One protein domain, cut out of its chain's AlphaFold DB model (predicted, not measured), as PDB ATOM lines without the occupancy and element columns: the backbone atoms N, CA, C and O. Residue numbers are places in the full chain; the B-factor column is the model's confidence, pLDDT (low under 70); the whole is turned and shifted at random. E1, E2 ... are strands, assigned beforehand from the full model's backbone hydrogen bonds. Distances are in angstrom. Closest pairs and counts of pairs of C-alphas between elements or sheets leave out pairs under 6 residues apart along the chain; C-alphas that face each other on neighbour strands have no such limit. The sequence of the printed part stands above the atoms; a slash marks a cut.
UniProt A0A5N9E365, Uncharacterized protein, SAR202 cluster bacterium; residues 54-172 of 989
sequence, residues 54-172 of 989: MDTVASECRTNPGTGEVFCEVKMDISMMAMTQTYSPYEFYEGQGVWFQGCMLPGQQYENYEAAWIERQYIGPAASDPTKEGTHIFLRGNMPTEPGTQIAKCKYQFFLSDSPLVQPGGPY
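This is residues 54 to 172 of the 989 residues of an uncharacterized protein of SAR202 cluster bacterium (UniProt A0A5N9E365). Two strongly twisted sheets of four strands each lie face to face as a sandwich, with the strands of one crossing those of the other. E1, E4, E7 and E6 make one layer and E2, E3, E8 and E5 the other; the hairpin E6 and E7 folds sharply aside toward its tip, and the tail of residues 160 to 172 lies at one end of the longest axis. The printed part has 119 residues with eight named strands, E1 to E8 in order along the chain, and no named helix, so that its class is all strand. The first sheet has the order E1, E4, E7, E6 and is mixed, while the second, E2, E3, E8, E5, is all antiparallel. The whole is compact, with a radius of gyration of the C-alphas of 14.6 A and spans of 45 by 33 by 20 A.

E1, residues 54 to 56, is an edge strand and the parallel neighbour of E4, residues 82 to 88, with N 55 and O 83 at 2.9 A. E4 is the antiparallel neighbour of E7, residues 129 to 141, with N 86 and O 137 at 2.8 A. E7 and E6, residues 116 to 126, are a hairpin, with N 119 and O 138 at 2.8 A and N 126 and O 132 at 2.8 A. E6 bends by 81 degrees at residue 123, and E7 bends by 111 degrees at residue 132. E1 runs on into E2, residues 59 to 64, across a break of 2 residues, at 51 degrees. E2 is an edge strand of the second sheet and forms a hairpin with E3, residues 69 to 77, with N 62 and O 71 at 2.7 A. E3 is the antiparallel neighbour of E8, residues 151 to 159, with N 72 and O 156 at 2.8 A. E8 is the antiparallel neighbour of E5, residues 98 to 104, an edge strand, with N 101 and O 155 at 2.8 A. The parts of the two sheets that face each other are 10.4 A centre to centre, their best planes are 13 degrees apart, and the strands of the one stand at 52 degrees to those of the other. Between the sheets, the closest C-alphas of E2 and E4 are those of Ser 59 and Thr 86, 6.0 A, and those of E5 and E6 are Phe 100 and Trp 117, 6.8 A. E2 and E6 are apart.

E1 begins at C-alpha 54, at (118.955, 146.310, 108.891). E2 measures 16.2 A from first to last C-alpha, E3 25.5 A, E4 19.6 A and E5 18.5 A. Residues 103 to 104 of E5 pair with residues 111 to 112, antiparallel. E6 measures 23.3 A, and E7, the longest strand with 13 residues, 27.8 A from C-alpha 129 at (109.894, 139.784, 90.454). E8 measures 26.6 A and ends at C-alpha 159, at (129.920, 147.213, 84.524).

The two C-alphas farthest apart are those of Glu 146 and Gly 169, 47.4 A. The printed part has no cut. The link E5 to E6, with 11 residues, is long; the links E4 to E5 and E7 to E8 are short, and the other four are tight. Residues 160 to 172 hold no named element, and their C-alphas lie 13 to 26 A from the mean of the C-alphas. The mean pLDDT of the printed part is 73.1, with 41 residues under 70, among them residues 106 to 110, 143 to 149 and 168 to 172.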
ATOM      1  N   MET A  54     118.733 146.546 110.320       53.19
ATOM      2  CA  MET A  54     118.955 146.310 108.891       53.19
ATOM      3  C   MET A  54     117.829 146.960 108.077       53.19
ATOM      4  O   MET A  54     116.673 146.551 108.204       53.19
ATOM      5  N   ASP A  55     118.163 147.957 107.256       63.22
ATOM      6  CA  ASP A  55     117.200 148.732 106.463       63.22
ATOM      7  C   ASP A  55     117.332 148.421 104.965       63.22
ATOM      8  O   ASP A  55     118.416 148.425 104.389       63.22
ATOM      9  N   THR A  56     116.212 148.157 104.291       72.75
ATOM     10  CA  THR A  56     116.183 147.976 102.830       72.75
ATOM     11  C   THR A  56     115.861 149.301 102.148       72.75
ATOM     12  O   THR A  56     114.760 149.829 102.336       72.75
ATOM     13  N   VAL A  57     116.773 149.818 101.324       76.12
ATOM     14  CA  VAL A  57     116.595 151.095 100.622       76.12
ATOM     15  C   VAL A  57     116.751 150.922  99.114       76.12
ATOM     16  O   VAL A  57     117.564 150.139  98.641       76.12
ATOM     17  N   ALA A  58     115.939 151.641  98.336       74.19
ATOM     18  CA  ALA A  58     116.007 151.599  96.881       74.19
ATOM     19  C   ALA A  58     117.175 152.443  96.346       74.19
ATOM     20  O   ALA A  58     117.346 153.596  96.750       74.19
ATOM     21  N   SER A  59     117.915 151.899  95.379       80.44
ATOM     22  CA  SER A  59     118.901 152.639  94.589       80.44
ATOM     23  C   SER A  59     118.310 153.206  93.302       80.44
ATOM     24  O   SER A  59     117.579 152.528  92.577       80.44
ATOM     25  N   GLU A  60     118.698 154.430  92.966       83.75
ATOM     26  CA  GLU A  60     118.422 155.069  91.683       83.75
ATOM     27  C   GLU A  60     119.600 154.828  90.730       83.75
ATOM     28  O   GLU A  60     120.637 155.475  90.846       83.75
ATOM     29  N   CYS A  61     119.441 153.901  89.781       82.62
ATOM     30  CA  CYS A  61     120.496 153.507  88.844       82.62
ATOM     31  C   CYS A  61     120.298 154.077  87.432       82.62
ATOM     32  O   CYS A  61     119.175 154.188  86.935       82.62
ATOM     33  N   ARG A  62     121.404 154.407  86.757       79.62
ATOM     34  CA  ARG A  62     121.471 154.873  85.366       79.62
ATOM     35  C   ARG A  62     122.562 154.114  84.627       79.62
ATOM     36  O   ARG A  62     123.685 154.035  85.105       79.62
ATOM     37  N   THR A  63     122.249 153.617  83.440       79.50
ATOM     38  CA  THR A  63     123.199 152.882  82.596       79.50
ATOM     39  C   THR A  63     123.721 153.747  81.460       79.50
ATOM     40  O   THR A  63     122.938 154.425  80.790       79.50
ATOM     41  N   ASN A  64     125.019 153.674  81.188       74.75
ATOM     42  CA  ASN A  64     125.641 154.212  79.991       74.75
ATOM     43  C   ASN A  64     125.621 153.140  78.883       74.75
ATOM     44  O   ASN A  64     126.403 152.194  78.938       74.75
ATOM     45  N   PRO A  65     124.765 153.265  77.853       63.97
ATOM     46  CA  PRO A  65     124.633 152.244  76.814       63.97
ATOM     47  C   PRO A  65     125.870 152.110  75.907       63.97
ATOM     48  O   PRO A  65     125.948 151.150  75.151       63.97
ATOM     49  N   GLY A  66     126.811 153.063  75.937       57.34
ATOM     50  CA  GLY A  66     128.044 152.996  75.146       57.34
ATOM     51  C   GLY A  66     129.176 152.226  75.828       57.34
ATOM     52  O   GLY A  66     129.942 151.547  75.150       57.34
ATOM     53  N   THR A  67     129.281 152.328  77.155       66.75
ATOM     54  CA  THR A  67     130.338 151.683  77.956       66.75
ATOM     55  C   THR A  67     129.830 150.487  78.757       66.75
ATOM     56  O   THR A  67     130.631 149.699  79.241       66.75
ATOM     57  N   GLY A  68     128.513 150.321  78.902       71.75
ATOM     58  CA  GLY A  68     127.923 149.309  79.780       71.75
ATOM     59  C   GLY A  68     128.128 149.601  81.272       71.75
ATOM     60  O   GLY A  68     127.958 148.702  82.085       71.75
ATOM     61  N   GLU A  69     128.502 150.830  81.644       75.12
ATOM     62  CA  GLU A  69     128.634 151.260  83.044       75.12
ATOM     63  C   GLU A  69     127.268 151.555  83.655       75.12
ATOM     64  O   GLU A  69     126.444 152.255  83.061       75.12
ATOM     65  N   VAL A  70     127.044 151.084  84.870       78.44
ATOM     66  CA  VAL A  70     125.872 151.385  85.686       78.44
ATOM     67  C   VAL A  70     126.313 152.279  86.837       78.44
ATOM     68  O   VAL A  70     127.183 151.892  87.604       78.44
ATOM     69  N   PHE A  71     125.699 153.451  86.976       82.31
ATOM     70  CA  PHE A  71     125.902 154.380  88.089       82.31
ATOM     71  C   PHE A  71     124.645 154.413  88.947       82.31
ATOM     72  O   PHE A  71     123.561 154.697  88.434       82.31
ATOM     73  N   CYS A  72     124.775 154.158  90.239       82.94
ATOM     74  CA  CYS A  72     123.664 154.085  91.174       82.94
ATOM     75  C   CYS A  72     123.867 155.029  92.358       82.94
ATOM     76  O   CYS A  72     124.964 155.140  92.900       82.94
ATOM     77  N   GLU A  73     122.785 155.677  92.787       83.94
ATOM     78  CA  GLU A  73     122.743 156.486  94.005       83.94
ATOM     79  C   GLU A  73     121.779 155.858  95.018       83.94
ATOM     80  O   GLU A  73     120.665 155.467  94.667       83.94
ATOM     81  N   VAL A  74     122.168 155.793  96.288       87.12
ATOM     82  CA  VAL A  74     121.349 155.286  97.394       87.12
ATOM     83  C   VAL A  74     121.382 156.272  98.555       87.12
ATOM     84  O   VAL A  74     122.404 156.891  98.839       87.12
ATOM     85  N   LYS A  75     120.246 156.465  99.224       85.94
ATOM     86  CA  LYS A  75     120.180 157.265 100.452       85.94
ATOM     87  C   LYS A  75     120.183 156.322 101.629       85.94
ATOM     88  O   LYS A  75     119.231 155.568 101.761       85.94
ATOM     89  N   MET A  76     121.194 156.372 102.471       82.69
ATOM     90  CA  MET A  76     121.283 155.428 103.576       82.69
ATOM     91  C   MET A  76     121.754 156.086 104.854       82.69
ATOM     92  O   MET A  76     122.376 157.152 104.824       82.69
ATOM     93  N   ASP A  77     121.402 155.448 105.962       77.25
ATOM     94  CA  ASP A  77     122.025 155.733 107.240       77.25
ATOM     95  C   ASP A  77     123.458 155.210 107.196       77.25
ATOM     96  O   ASP A  77     123.709 154.055 106.856       77.25
ATOM     97  N   ILE A  78     124.384 156.108 107.485       76.44
ATOM     98  CA  ILE A  78     125.815 155.834 107.479       76.44
ATOM     99  C   ILE A  78     126.331 155.518 108.880       76.44
ATOM    100  O   ILE A  78     127.538 155.447 109.062       76.44
ATOM    101  N   SER A  79     125.455 155.327 109.871       67.94
ATOM    102  CA  SER A  79     125.861 154.884 111.201       67.94
ATOM    103  C   SER A  79     126.562 153.521 111.174       67.94
ATOM    104  O   SER A  79     126.168 152.605 110.453       67.94
ATOM    105  N   MET A  80     127.576 153.354 112.023       67.88
ATOM    106  CA  MET A  80     128.367 152.122 112.151       67.88
ATOM    107  C   MET A  80     127.551 150.880 112.559       67.88
ATOM    108  O   MET A  80     127.985 149.743 112.374       67.88
ATOM    109  N   MET A  81     126.357 151.094 113.117       57.69
ATOM    110  CA  MET A  81     125.423 150.041 113.529       57.69
ATOM    111  C   MET A  81     124.328 149.765 112.483       57.69
ATOM    112  O   MET A  81     123.509 148.865 112.690       57.69
ATOM    113  N   ALA A  82     124.296 150.517 111.374       68.31
ATOM    114  CA  ALA A  82     123.325 150.349 110.302       68.31
ATOM    115  C   ALA A  82     123.902 149.540 109.136       68.31
ATOM    116  O   ALA A  82     124.946 149.856 108.560       68.31
ATOM    117  N   MET A  83     123.153 148.510 108.748       76.00
ATOM    118  CA  MET A  83     123.375 147.769 107.513       76.00
ATOM    119  C   MET A  83     122.235 148.082 106.550       76.00
ATOM    120  O   MET A  83     121.068 147.836 106.854       76.00
ATOM    121  N   THR A  84     122.573 148.609 105.381       75.88
ATOM    122  CA  THR A  84     121.613 148.943 104.334       75.88
ATOM    123  C   THR A  84     121.698 147.948 103.192       75.88
ATOM    124  O   THR A  84     122.737 147.801 102.558       75.88
ATOM    125  N   GLN A  85     120.588 147.294 102.868       81.44
ATOM    126  CA  GLN A  85     120.487 146.471 101.668       81.44
ATOM    127  C   GLN A  85     119.848 147.279 100.533       81.44
ATOM    128  O   GLN A  85     118.770 147.852 100.703       81.44
ATOM    129  N   THR A  86     120.475 147.279  99.358       82.31
ATOM    130  CA  THR A  86     119.944 147.874  98.127       82.31
ATOM    131  C   THR A  86     119.983 146.891  96.960       82.31
ATOM    132  O   THR A  86     120.715 145.899  96.974       82.31
ATOM    133  N   TYR A  87     119.163 147.154  95.943       82.50
ATOM    134  CA  TYR A  87     119.007 146.306  94.766       82.50
ATOM    135  C   TYR A  87     119.095 147.123  93.474       82.50
ATOM    136  O   TYR A  87     118.308 148.050  93.265       82.50
ATOM    137  N   SER A  88     119.994 146.714  92.579       83.12
ATOM    138  CA  SER A  88     120.088 147.218  91.211       83.12
ATOM    139  C   SER A  88     119.490 146.211  90.223       83.12
ATOM    140  O   SER A  88     119.829 145.031  90.282       83.12
ATOM    141  N   PRO A  89     118.648 146.637  89.263       79.31
ATOM    142  CA  PRO A  89     117.991 145.739  88.308       79.31
ATOM    143  C   PRO A  89     118.911 145.222  87.189       79.31
ATOM    144  O   PRO A  89     118.418 144.707  86.190       79.31
ATOM    145  N   TYR A  90     120.219 145.415  87.328       82.94
ATOM    146  CA  TYR A  90     121.234 145.030  86.361       82.94
ATOM    147  C   TYR A  90     122.218 144.066  87.012       82.94
ATOM    148  O   TYR A  90     122.520 144.222  88.195       82.94
ATOM    149  N   GLU A  91     122.720 143.103  86.247       78.81
ATOM    150  CA  GLU A  91     123.747 142.148  86.670       78.81
ATOM    151  C   GLU A  91     125.137 142.759  86.491       78.81
ATOM    152  O   GLU A  91     125.441 143.331  85.440       78.81
ATOM    153  N   PHE A  92     125.975 142.659  87.521       81.62
ATOM    154  CA  PHE A  92     127.355 143.124  87.456       81.62
ATOM    155  C   PHE A  92     128.277 142.045  86.883       81.62
ATOM    156  O   PHE A  92     128.039 140.852  87.053       81.62
ATOM    157  N   TYR A  93     129.356 142.457  86.220       76.69
ATOM    158  CA  TYR A  93     130.430 141.542  85.841       76.69
ATOM    159  C   TYR A  93     131.234 141.127  87.084       76.69
ATOM    160  O   TYR A  93     131.946 141.940  87.683       76.69
ATOM    161  N   GLU A  94     131.125 139.854  87.474       70.12
ATOM    162  CA  GLU A  94     131.749 139.320  88.694       70.12
ATOM    163  C   GLU A  94     133.275 139.464  88.713       70.12
ATOM    164  O   GLU A  94     133.841 139.733  89.769       70.12
ATOM    165  N   GLY A  95     133.933 139.388  87.549       60.56
ATOM    166  CA  GLY A  95     135.389 139.515  87.429       60.56
ATOM    167  C   GLY A  95     135.960 140.888  87.814       60.56
ATOM    168  O   GLY A  95     137.177 141.007  87.965       60.56
ATOM    169  N   GLN A  96     135.118 141.916  87.986       65.38
ATOM    170  CA  GLN A  96     135.543 143.253  88.425       65.38
ATOM    171  C   GLN A  96     134.753 143.801  89.628       65.38
ATOM    172  O   GLN A  96     135.251 144.678  90.337       65.38
ATOM    173  N   GLY A  97     133.548 143.284  89.892       74.69
ATOM    174  CA  GLY A  97     132.770 143.633  91.081       74.69
ATOM    175  C   GLY A  97     132.009 144.963  90.991       74.69
ATOM    176  O   GLY A  97     131.769 145.504  89.912       74.69
ATOM    177  N   VAL A  98     131.590 145.469  92.155       74.25
ATOM    178  CA  VAL A  98     130.868 146.741  92.312       74.25
ATOM    179  C   VAL A  98     131.752 147.726  93.077       74.25
ATOM    180  O   VAL A  98     132.237 147.399  94.156       74.25
ATOM    181  N   TRP A  99     131.937 148.939  92.551       74.19
ATOM    182  CA  TRP A  99     132.752 149.991  93.170       74.19
ATOM    183  C   TRP A  99     131.891 150.986  93.926       74.19
ATOM    184  O   TRP A  99     130.905 151.501  93.400       74.19
ATOM    185  N   PHE A 100     132.315 151.338  95.131       79.69
ATOM    186  CA  PHE A 100     131.734 152.438  95.883       79.69
ATOM    187  C   PHE A 100     132.409 153.767  95.510       79.69
ATOM    188  O   PHE A 100     133.625 153.836  95.372       79.69
ATOM    189  N   GLN A 101     131.624 154.828  95.335       69.69
ATOM    190  CA  GLN A 101     132.080 156.170  94.944       69.69
ATOM    191  C   GLN A 101     131.930 157.204  96.070       69.69
ATOM    192  O   GLN A 101     132.099 158.392  95.833       69.69
ATOM    193  N   GLY A 102     131.619 156.769  97.293       71.19
ATOM    194  CA  GLY A 102     131.519 157.650  98.454       71.19
ATOM    195  C   GLY A 102     130.124 158.221  98.704       71.19
ATOM    196  O   GLY A 102     129.203 158.106  97.888       71.19
ATOM    197  N   CYS A 103     129.969 158.828  99.879       80.62
ATOM    198  CA  CYS A 103     128.746 159.467 100.347       80.62
ATOM    199  C   CYS A 103     128.891 160.980 100.452       80.62
ATOM    200  O   CYS A 103     129.802 161.496 101.089       80.62
ATOM    201  N   MET A 104     127.921 161.717  99.929       77.62
ATOM    202  CA  MET A 104     127.807 163.148 100.178       77.62
ATOM    203  C   MET A 104     127.102 163.383 101.517       77.62
ATOM    204  O   MET A 104     125.884 163.186 101.630       77.62
ATOM    205  N   LEU A 105     127.876 163.792 102.526       77.25
ATOM    206  CA  LEU A 105     127.373 164.095 103.863       77.25
ATOM    207  C   LEU A 105     126.581 165.416 103.882       77.25
ATOM    208  O   LEU A 105     126.946 166.371 103.187       77.25
ATOM    209  N   PRO A 106     125.508 165.526 104.687       63.09
ATOM    210  CA  PRO A 106     124.773 166.777 104.841       63.09
ATOM    211  C   PRO A 106     125.686 167.911 105.336       63.09
ATOM    212  O   PRO A 106     126.229 167.850 106.432       63.09
ATOM    213  N   GLY A 107     125.837 168.969 104.534       60.88
ATOM    214  CA  GLY A 107     126.660 170.137 104.880       60.88
ATOM    215  C   GLY A 107     128.103 170.096 104.365       60.88
ATOM    216  O   GLY A 107     128.785 171.115 104.439       60.88
ATOM    217  N   GLN A 108     128.546 168.982 103.776       68.12
ATOM    218  CA  GLN A 108     129.836 168.887 103.092       68.12
ATOM    219  C   GLN A 108     129.671 169.048 101.573       68.12
ATOM    220  O   GLN A 108     128.622 168.741 101.008       68.12
ATOM    221  N   GLN A 109     130.706 169.576 100.911       60.25
ATOM    222  CA  GLN A 109     130.739 169.745  99.447       60.25
ATOM    223  C   GLN A 109     131.581 168.682  98.727       60.25
ATOM    224  O   GLN A 109     131.707 168.739  97.507       60.25
ATOM    225  N   TYR A 110     132.146 167.729  99.464       64.50
ATOM    226  CA  TYR A 110     132.947 166.632  98.933       64.50
ATOM    227  C   TYR A 110     132.295 165.281  99.256       64.50
ATOM    228  O   TYR A 110     131.430 165.186 100.131       64.50
ATOM    229  N   GLU A 111     132.668 164.248  98.501       70.38
ATOM    230  CA  GLU A 111     132.227 162.872  98.728       70.38
ATOM    231  C   GLU A 111     133.141 162.230  99.775       70.38
ATOM    232  O   GLU A 111     134.359 162.215  99.626       70.38
ATOM    233  N   ASN A 112     132.549 161.742 100.859       67.06
ATOM    234  CA  ASN A 112     133.238 161.005 101.902       67.06
ATOM    235  C   ASN A 112     133.214 159.512 101.544       67.06
ATOM    236  O   ASN A 112     132.171 158.859 101.624       67.06
ATOM    237  N   TYR A 113     134.362 158.996 101.112       67.25
ATOM    238  CA  TYR A 113     134.533 157.601 100.700       67.25
ATOM    239  C   TYR A 113     134.488 156.617 101.866       67.25
ATOM    240  O   TYR A 113     134.144 155.460 101.656       67.25
ATOM    241  N   GLU A 114     134.783 157.084 103.077       71.88
ATOM    242  CA  GLU A 114     134.839 156.254 104.278       71.88
ATOM    243  C   GLU A 114     133.500 156.170 104.994       71.88
ATOM    244  O   GLU A 114     133.339 155.304 105.836       71.88
ATOM    245  N   ALA A 115     132.528 157.022 104.657       64.62
ATOM    246  CA  ALA A 115     131.233 157.073 105.331       64.62
ATOM    247  C   ALA A 115     130.458 155.742 105.288       64.62
ATOM    248  O   ALA A 115     129.603 155.507 106.141       64.62
ATOM    249  N   ALA A 116     130.727 154.889 104.299       73.62
ATOM    250  CA  ALA A 116     130.187 153.542 104.209       73.62
ATOM    251  C   ALA A 116     131.000 152.683 103.236       73.62
ATOM    252  O   ALA A 116     131.689 153.214 102.369       73.62
ATOM    253  N   TRP A 117     130.863 151.363 103.323       73.56
ATOM    254  CA  TRP A 117     131.493 150.430 102.388       73.56
ATOM    255  C   TRP A 117     130.534 149.321 101.960       73.56
ATOM    256  O   TRP A 117     129.505 149.083 102.597       73.56
ATOM    257  N   ILE A 118     130.861 148.643 100.857       77.81
ATOM    258  CA  ILE A 118     130.124 147.461 100.402       77.81
ATOM    259  C   ILE A 118     130.626 146.261 101.202       77.81
ATOM    260  O   ILE A 118     131.782 145.872 101.088       77.81
ATOM    261  N   GLU A 119     129.755 145.675 102.012       75.62
ATOM    262  CA  GLU A 119     130.068 144.493 102.812       75.62
ATOM    263  C   GLU A 119     129.831 143.198 102.040       75.62
ATOM    264  O   GLU A 119     130.519 142.201 102.249       75.62
ATOM    265  N   ARG A 120     128.846 143.197 101.137       75.69
ATOM    266  CA  ARG A 120     128.558 142.043 100.288       75.69
ATOM    267  C   ARG A 120     127.818 142.453  99.027       75.69
ATOM    268  O   ARG A 120     126.926 143.298  99.076       75.69
ATOM    269  N   GLN A 121     128.097 141.765  97.928       79.06
ATOM    270  CA  GLN A 121     127.346 141.865  96.686       79.06
ATOM    271  C   GLN A 121     127.157 140.484  96.063       79.06
ATOM    272  O   GLN A 121     128.039 139.633  96.162       79.06
ATOM    273  N   TYR A 122     125.999 140.247  95.454       78.69
ATOM    274  CA  TYR A 122     125.735 139.024  94.699       78.69
ATOM    275  C   TYR A 122     124.628 139.239  93.667       78.69
ATOM    276  O   TYR A 122     123.788 140.134  93.811       78.69
ATOM    277  N   ILE A 123     124.610 138.394  92.638       77.62
ATOM    278  CA  ILE A 123     123.520 138.338  91.662       77.62
ATOM    279  C   ILE A 123     122.427 137.427  92.209       77.62
ATOM    280  O   ILE A 123     122.683 136.305  92.645       77.62
ATOM    281  N   GLY A 124     121.194 137.919  92.232       78.44
ATOM    282  CA  GLY A 124     120.065 137.137  92.712       78.44
ATOM    283  C   GLY A 124     118.719 137.704  92.280       78.44
ATOM    284  O   GLY A 124     118.644 138.808  91.735       78.44
ATOM    285  N   PRO A 125     117.628 136.971  92.540       72.56
ATOM    286  CA  PRO A 125     116.295 137.365  92.105       72.56
ATOM    287  C   PRO A 125     115.841 138.673  92.768       72.56
ATOM    288  O   PRO A 125     116.084 138.904  93.957       72.56
ATOM    289  N   ALA A 126     115.144 139.525  92.016       67.06
ATOM    290  CA  ALA A 126     114.532 140.736  92.545       67.06
ATOM    291  C   ALA A 126     113.418 140.389  93.541       67.06
ATOM    292  O   ALA A 126     112.580 139.523  93.284       67.06
ATOM    293  N   ALA A 127     113.318 141.139  94.640       63.34
ATOM    294  CA  ALA A 127     112.248 140.941  95.623       63.34
ATOM    295  C   ALA A 127     110.835 141.192  95.048       63.34
ATOM    296  O   ALA A 127     109.852 140.660  95.558       63.34
ATOM    297  N   SER A 128     110.723 142.006  93.991       66.81
ATOM    298  CA  SER A 128     109.458 142.338  93.324       66.81
ATOM    299  C   SER A 128     109.093 141.400  92.166       66.81
ATOM    300  O   SER A 128     107.917 141.319  91.812       66.81
ATOM    301  N   ASP A 129     110.070 140.702  91.583       66.81
ATOM    302  CA  ASP A 129     109.894 139.784  90.454       66.81
ATOM    303  C   ASP A 129     111.013 138.722  90.468       66.81
ATOM    304  O   ASP A 129     112.115 138.989  89.984       66.81
ATOM    305  N   PRO A 130     110.747 137.507  90.986       71.06
ATOM    306  CA  PRO A 130     111.751 136.448  91.112       71.06
ATOM    307  C   PRO A 130     112.317 135.943  89.782       71.06
ATOM    308  O   PRO A 130     113.255 135.156  89.785       71.06
ATOM    309  N   THR A 131     111.719 136.335  88.652       66.38
ATOM    310  CA  THR A 131     112.183 135.949  87.312       66.38
ATOM    311  C   THR A 131     113.223 136.901  86.733       66.38
ATOM    312  O   THR A 131     113.765 136.631  85.665       66.38
ATOM    313  N   LYS A 132     113.496 138.017  87.419       69.19
ATOM    314  CA  LYS A 132     114.526 138.978  87.038       69.19
ATOM    315  C   LYS A 132     115.665 138.910  88.032       69.19
ATOM    316  O   LYS A 132     115.465 139.175  89.216       69.19
ATOM    317  N   GLU A 133     116.836 138.567  87.530       74.25
ATOM    318  CA  GLU A 133     118.074 138.640  88.287       74.25
ATOM    319  C   GLU A 133     118.609 140.073  88.262       74.25
ATOM    320  O   GLU A 133     118.368 140.853  87.336       74.25
ATOM    321  N   GLY A 134     119.270 140.446  89.346       77.50
ATOM    322  CA  GLY A 134     119.920 141.734  89.488       77.50
ATOM    323  C   GLY A 134     120.862 141.729  90.676       77.50
ATOM    324  O   GLY A 134     120.976 140.748  91.416       77.50
ATOM    325  N   THR A 135     121.566 142.834  90.849       79.94
ATOM    326  CA  THR A 135     122.645 142.935  91.826       79.94
ATOM    327  C   THR A 135     122.103 143.376  93.179       79.94
ATOM    328  O   THR A 135     121.605 144.494  93.325       79.94
ATOM    329  N   HIS A 136     122.229 142.510  94.183       79.75
ATOM    330  CA  HIS A 136     122.000 142.839  95.589       79.75
ATOM    331  C   HIS A 136     123.293 143.353  96.201       79.75
ATOM    332  O   HIS A 136     124.345 142.753  95.998       79.75
ATOM    333  N   ILE A 137     123.213 144.454  96.944       79.44
ATOM    334  CA  ILE A 137     124.375 145.120  97.536       79.44
ATOM    335  C   ILE A 137     124.042 145.457  98.984       79.44
ATOM    336  O   ILE A 137     123.019 146.078  99.270       79.44
ATOM    337  N   PHE A 138     124.916 145.042  99.886       80.00
ATOM    338  CA  PHE A 138     124.856 145.325 101.310       80.00
ATOM    339  C   PHE A 138     125.904 146.381 101.601       80.00
ATOM    340  O   PHE A 138     127.090 146.172 101.357       80.00
ATOM    341  N   LEU A 139     125.448 147.526 102.079       79.25
ATOM    342  CA  LEU A 139     126.259 148.677 102.414       79.25
ATOM    343  C   LEU A 139     126.231 148.854 103.925       79.25
ATOM    344  O   LEU A 139     125.152 148.984 104.502       79.25
ATOM    345  N   ARG A 140     127.394 148.870 104.569       78.12
ATOM    346  CA  ARG A 140     127.496 149.165 105.997       78.12
ATOM    347  C   ARG A 140     127.945 150.602 106.188       78.12
ATOM    348  O   ARG A 140     128.892 151.040 105.537       78.12
ATOM    349  N   GLY A 141     127.249 151.330 107.056       71.25
ATOM    350  CA  GLY A 141     127.689 152.650 107.488       71.25
ATOM    351  C   GLY A 141     128.966 152.572 108.329       71.25
ATOM    352  O   GLY A 141     129.226 151.560 108.969       71.25
ATOM    353  N   ASN A 142     129.766 153.632 108.333       73.12
ATOM    354  CA  ASN A 142     131.031 153.702 109.076       73.12
ATOM    355  C   ASN A 142     131.129 154.910 110.016       73.12
ATOM    356  O   ASN A 142     132.167 155.155 110.621       73.12
ATOM    357  N   MET A 143     130.078 155.719 110.114       67.94
ATOM    358  CA  MET A 143     130.090 156.913 110.947       67.94
ATOM    359  C   MET A 143     129.726 156.562 112.394       67.94
ATOM    360  O   MET A 143     128.736 155.857 112.622       67.94
ATOM    361  N   PRO A 144     130.454 157.091 113.394       63.25
ATOM    362  CA  PRO A 144     130.185 156.868 114.814       63.25
ATOM    363  C   PRO A 144     129.016 157.741 115.291       63.25
ATOM    364  O   PRO A 144     129.143 158.623 116.136       63.25
ATOM    365  N   THR A 145     127.852 157.546 114.685       64.00
ATOM    366  CA  THR A 145     126.639 158.322 114.940       64.00
ATOM    367  C   THR A 145     125.503 157.370 115.265       64.00
ATOM    368  O   THR A 145     125.445 156.284 114.697       64.00
ATOM    369  N   GLU A 146     124.589 157.748 116.160       63.41
ATOM    370  CA  GLU A 146     123.451 156.882 116.488       63.41
ATOM    371  C   GLU A 146     122.610 156.574 115.232       63.41
ATOM    372  O   GLU A 146     122.444 157.461 114.381       63.41
ATOM    373  N   PRO A 147     122.046 155.359 115.105       65.88
ATOM    374  CA  PRO A 147     121.189 155.014 113.979       65.88
ATOM    375  C   PRO A 147     120.068 156.037 113.748       65.88
ATOM    376  O   PRO A 147     119.352 156.432 114.668       65.88
ATOM    377  N   GLY A 148     119.921 156.482 112.503       66.06
ATOM    378  CA  GLY A 148     118.922 157.451 112.052       66.06
ATOM    379  C   GLY A 148     119.314 158.925 112.204       66.06
ATOM    380  O   GLY A 148     118.521 159.794 111.832       66.06
ATOM    381  N   THR A 149     120.507 159.239 112.721       68.62
ATOM    382  CA  THR A 149     120.947 160.634 112.921       68.62
ATOM    383  C   THR A 149     121.571 161.268 111.679       68.62
ATOM    384  O   THR A 149     121.357 162.460 111.437       68.62
ATOM    385  N   GLN A 150     122.297 160.501 110.862       70.69
ATOM    386  CA  GLN A 150     122.934 160.997 109.643       70.69
ATOM    387  C   GLN A 150     122.559 160.132 108.441       70.69
ATOM    388  O   GLN A 150     122.966 158.985 108.320       70.69
ATOM    389  N   ILE A 151     121.790 160.712 107.516       80.12
ATOM    390  CA  ILE A 151     121.444 160.076 106.242       80.12
ATOM    391  C   ILE A 151     122.236 160.772 105.142       80.12
ATOM    392  O   ILE A 151     122.080 161.980 104.935       80.12
ATOM    393  N   ALA A 152     123.043 160.014 104.407       80.00
ATOM    394  CA  ALA A 152     123.837 160.531 103.301       80.00
ATOM    395  C   ALA A 152     123.434 159.915 101.961       80.00
ATOM    396  O   ALA A 152     122.820 158.848 101.886       80.00
ATOM    397  N   LYS A 153     123.749 160.636 100.878       84.50
ATOM    398  CA  LYS A 153     123.584 160.132  99.510       84.50
ATOM    399  C   LYS A 153     124.876 159.468  99.074       84.50
ATOM    400  O   LYS A 153     125.852 160.168  98.830       84.50
ATOM    401  N   CYS A 154     124.858 158.156  98.954       82.38
ATOM    402  CA  CYS A 154     126.011 157.352  98.603       82.38
ATOM    403  C   CYS A 154     125.913 156.863  97.166       82.38
ATOM    404  O   CYS A 154     124.821 156.588  96.668       82.38
ATOM    405  N   LYS A 155     127.052 156.792  96.486       84.19
ATOM    406  CA  LYS A 155     127.137 156.413  95.079       84.19
ATOM    407  C   LYS A 155     127.915 155.119  94.930       84.19
ATOM    408  O   LYS A 155     128.874 154.885  95.657       84.19
ATOM    409  N   TYR A 156     127.521 154.292  93.977       82.81
ATOM    410  CA  TYR A 156     128.270 153.106  93.578       82.81
ATOM    411  C   TYR A 156     128.085 152.844  92.083       82.81
ATOM    412  O   TYR A 156     127.110 153.290  91.479       82.81
ATOM    413  N   GLN A 157     129.024 152.134  91.470       83.75
ATOM    414  CA  GLN A 157     129.028 151.844  90.041       83.75
ATOM    415  C   GLN A 157     129.558 150.441  89.741       83.75
ATOM    416  O   GLN A 157     130.301 149.877  90.535       83.75
ATOM    417  N   PHE A 158     129.180 149.876  88.599       82.31
ATOM    418  CA  PHE A 158     129.665 148.577  88.120       82.31
ATOM    419  C   PHE A 158     129.504 148.462  86.597       82.31
ATOM    420  O   PHE A 158     128.728 149.220  86.016       82.31
ATOM    421  N   PHE A 159     130.196 147.530  85.935       80.88
ATOM    422  CA  PHE A 159     129.920 147.213  84.524       80.88
ATOM    423  C   PHE A 159     128.931 146.057  84.411       80.88
ATOM    424  O   PHE A 159     128.942 145.131  85.223       80.88
ATOM    425  N   LEU A 160     128.107 146.104  83.370       78.94
ATOM    426  CA  LEU A 160     127.294 144.974  82.942       78.94
ATOM    427  C   LEU A 160     128.178 143.822  82.447       78.94
ATOM    428  O   LEU A 160     129.241 144.059  81.871       78.94
ATOM    429  N   SER A 161     127.706 142.584  82.599       72.12
ATOM    430  CA  SER A 161     128.374 141.382  82.073       72.12
ATOM    431  C   SER A 161     128.581 141.418  80.550       72.12
ATOM    432  O   SER A 161     129.552 140.867  80.033       72.12
ATOM    433  N   ASP A 162     127.715 142.122  79.818       72.62
ATOM    434  CA  ASP A 162     127.795 142.320  78.369       72.62
ATOM    435  C   ASP A 162     128.535 143.607  77.956       72.62
ATOM    436  O   ASP A 162     128.576 143.944  76.769       72.62
ATOM    437  N   SER A 163     129.150 144.331  78.902       76.44
ATOM    438  CA  SER A 163     129.872 145.567  78.600       76.44
ATOM    439  C   SER A 163     131.026 145.309  77.621       76.44
ATOM    440  O   SER A 163     131.881 144.464  77.883       76.44
ATOM    441  N   PRO A 164     131.156 146.094  76.533       66.69
ATOM    442  CA  PRO A 164     132.267 145.954  75.591       66.69
ATOM    443  C   PRO A 164     133.638 146.236  76.225       66.69
ATOM    444  O   PRO A 164     134.661 145.944  75.610       66.69
ATOM    445  N   LEU A 165     133.677 146.811  77.432       67.12
ATOM    446  CA  LEU A 165     134.915 147.092  78.147       67.12
ATOM    447  C   LEU A 165     135.427 145.904  78.971       67.12
ATOM    448  O   LEU A 165     136.623 145.866  79.255       67.12
ATOM    449  N   VAL A 166     134.553 144.950  79.316       68.50
ATOM    450  CA  VAL A 166     134.900 143.727  80.067       68.50
ATOM    451  C   VAL A 166     134.984 142.484  79.174       68.50
ATOM    452  O   VAL A 166     135.376 141.415  79.633       68.50
ATOM    453  N   GLN A 167     134.643 142.618  77.888       74.31
ATOM    454  CA  GLN A 167     134.827 141.567  76.884       74.31
ATOM    455  C   GLN A 167     136.313 141.384  76.525       74.31
ATOM    456  O   GLN A 167     137.076 142.351  76.609       74.31
ATOM    457  N   PRO A 168     136.731 140.195  76.049       58.34
ATOM    458  CA  PRO A 168     138.113 139.923  75.658       58.34
ATOM    459  C   PRO A 168     138.710 141.001  74.737       58.34
ATOM    460  O   PRO A 168     138.212 141.251  73.638       58.34
ATOM    461  N   GLY A 169     139.790 141.645  75.193       54.09
ATOM    462  CA  GLY A 169     140.447 142.772  74.508       54.09
ATOM    463  C   GLY A 169     139.990 144.172  74.952       54.09
ATOM    464  O   GLY A 169     140.556 145.163  74.489       54.09
ATOM    465  N   GLY A 170     139.003 144.268  75.845       55.84
ATOM    466  CA  GLY A 170     138.608 145.496  76.533       55.84
ATOM    467  C   GLY A 170     139.517 145.828  77.731       55.84
ATOM    468  O   GLY A 170     140.179 144.941  78.268       55.84
ATOM    469  N   PRO A 171     139.578 147.103  78.165       53.78
ATOM    470  CA  PRO A 171     140.490 147.562  79.220       53.78
ATOM    471  C   PRO A 171     140.168 147.029  80.625       53.78
ATOM    472  O   PRO A 171     141.010 147.143  81.511       53.78
ATOM    473  N   TYR A 172     138.974 146.474  80.831       56.12
ATOM    474  CA  TYR A 172     138.499 145.971  82.121       56.12
ATOM    475  C   TYR A 172     138.147 144.473  82.080       56.12
ATOM    476  O   TYR A 172     137.459 143.966  82.961       56.12
TER     477      TYR A 172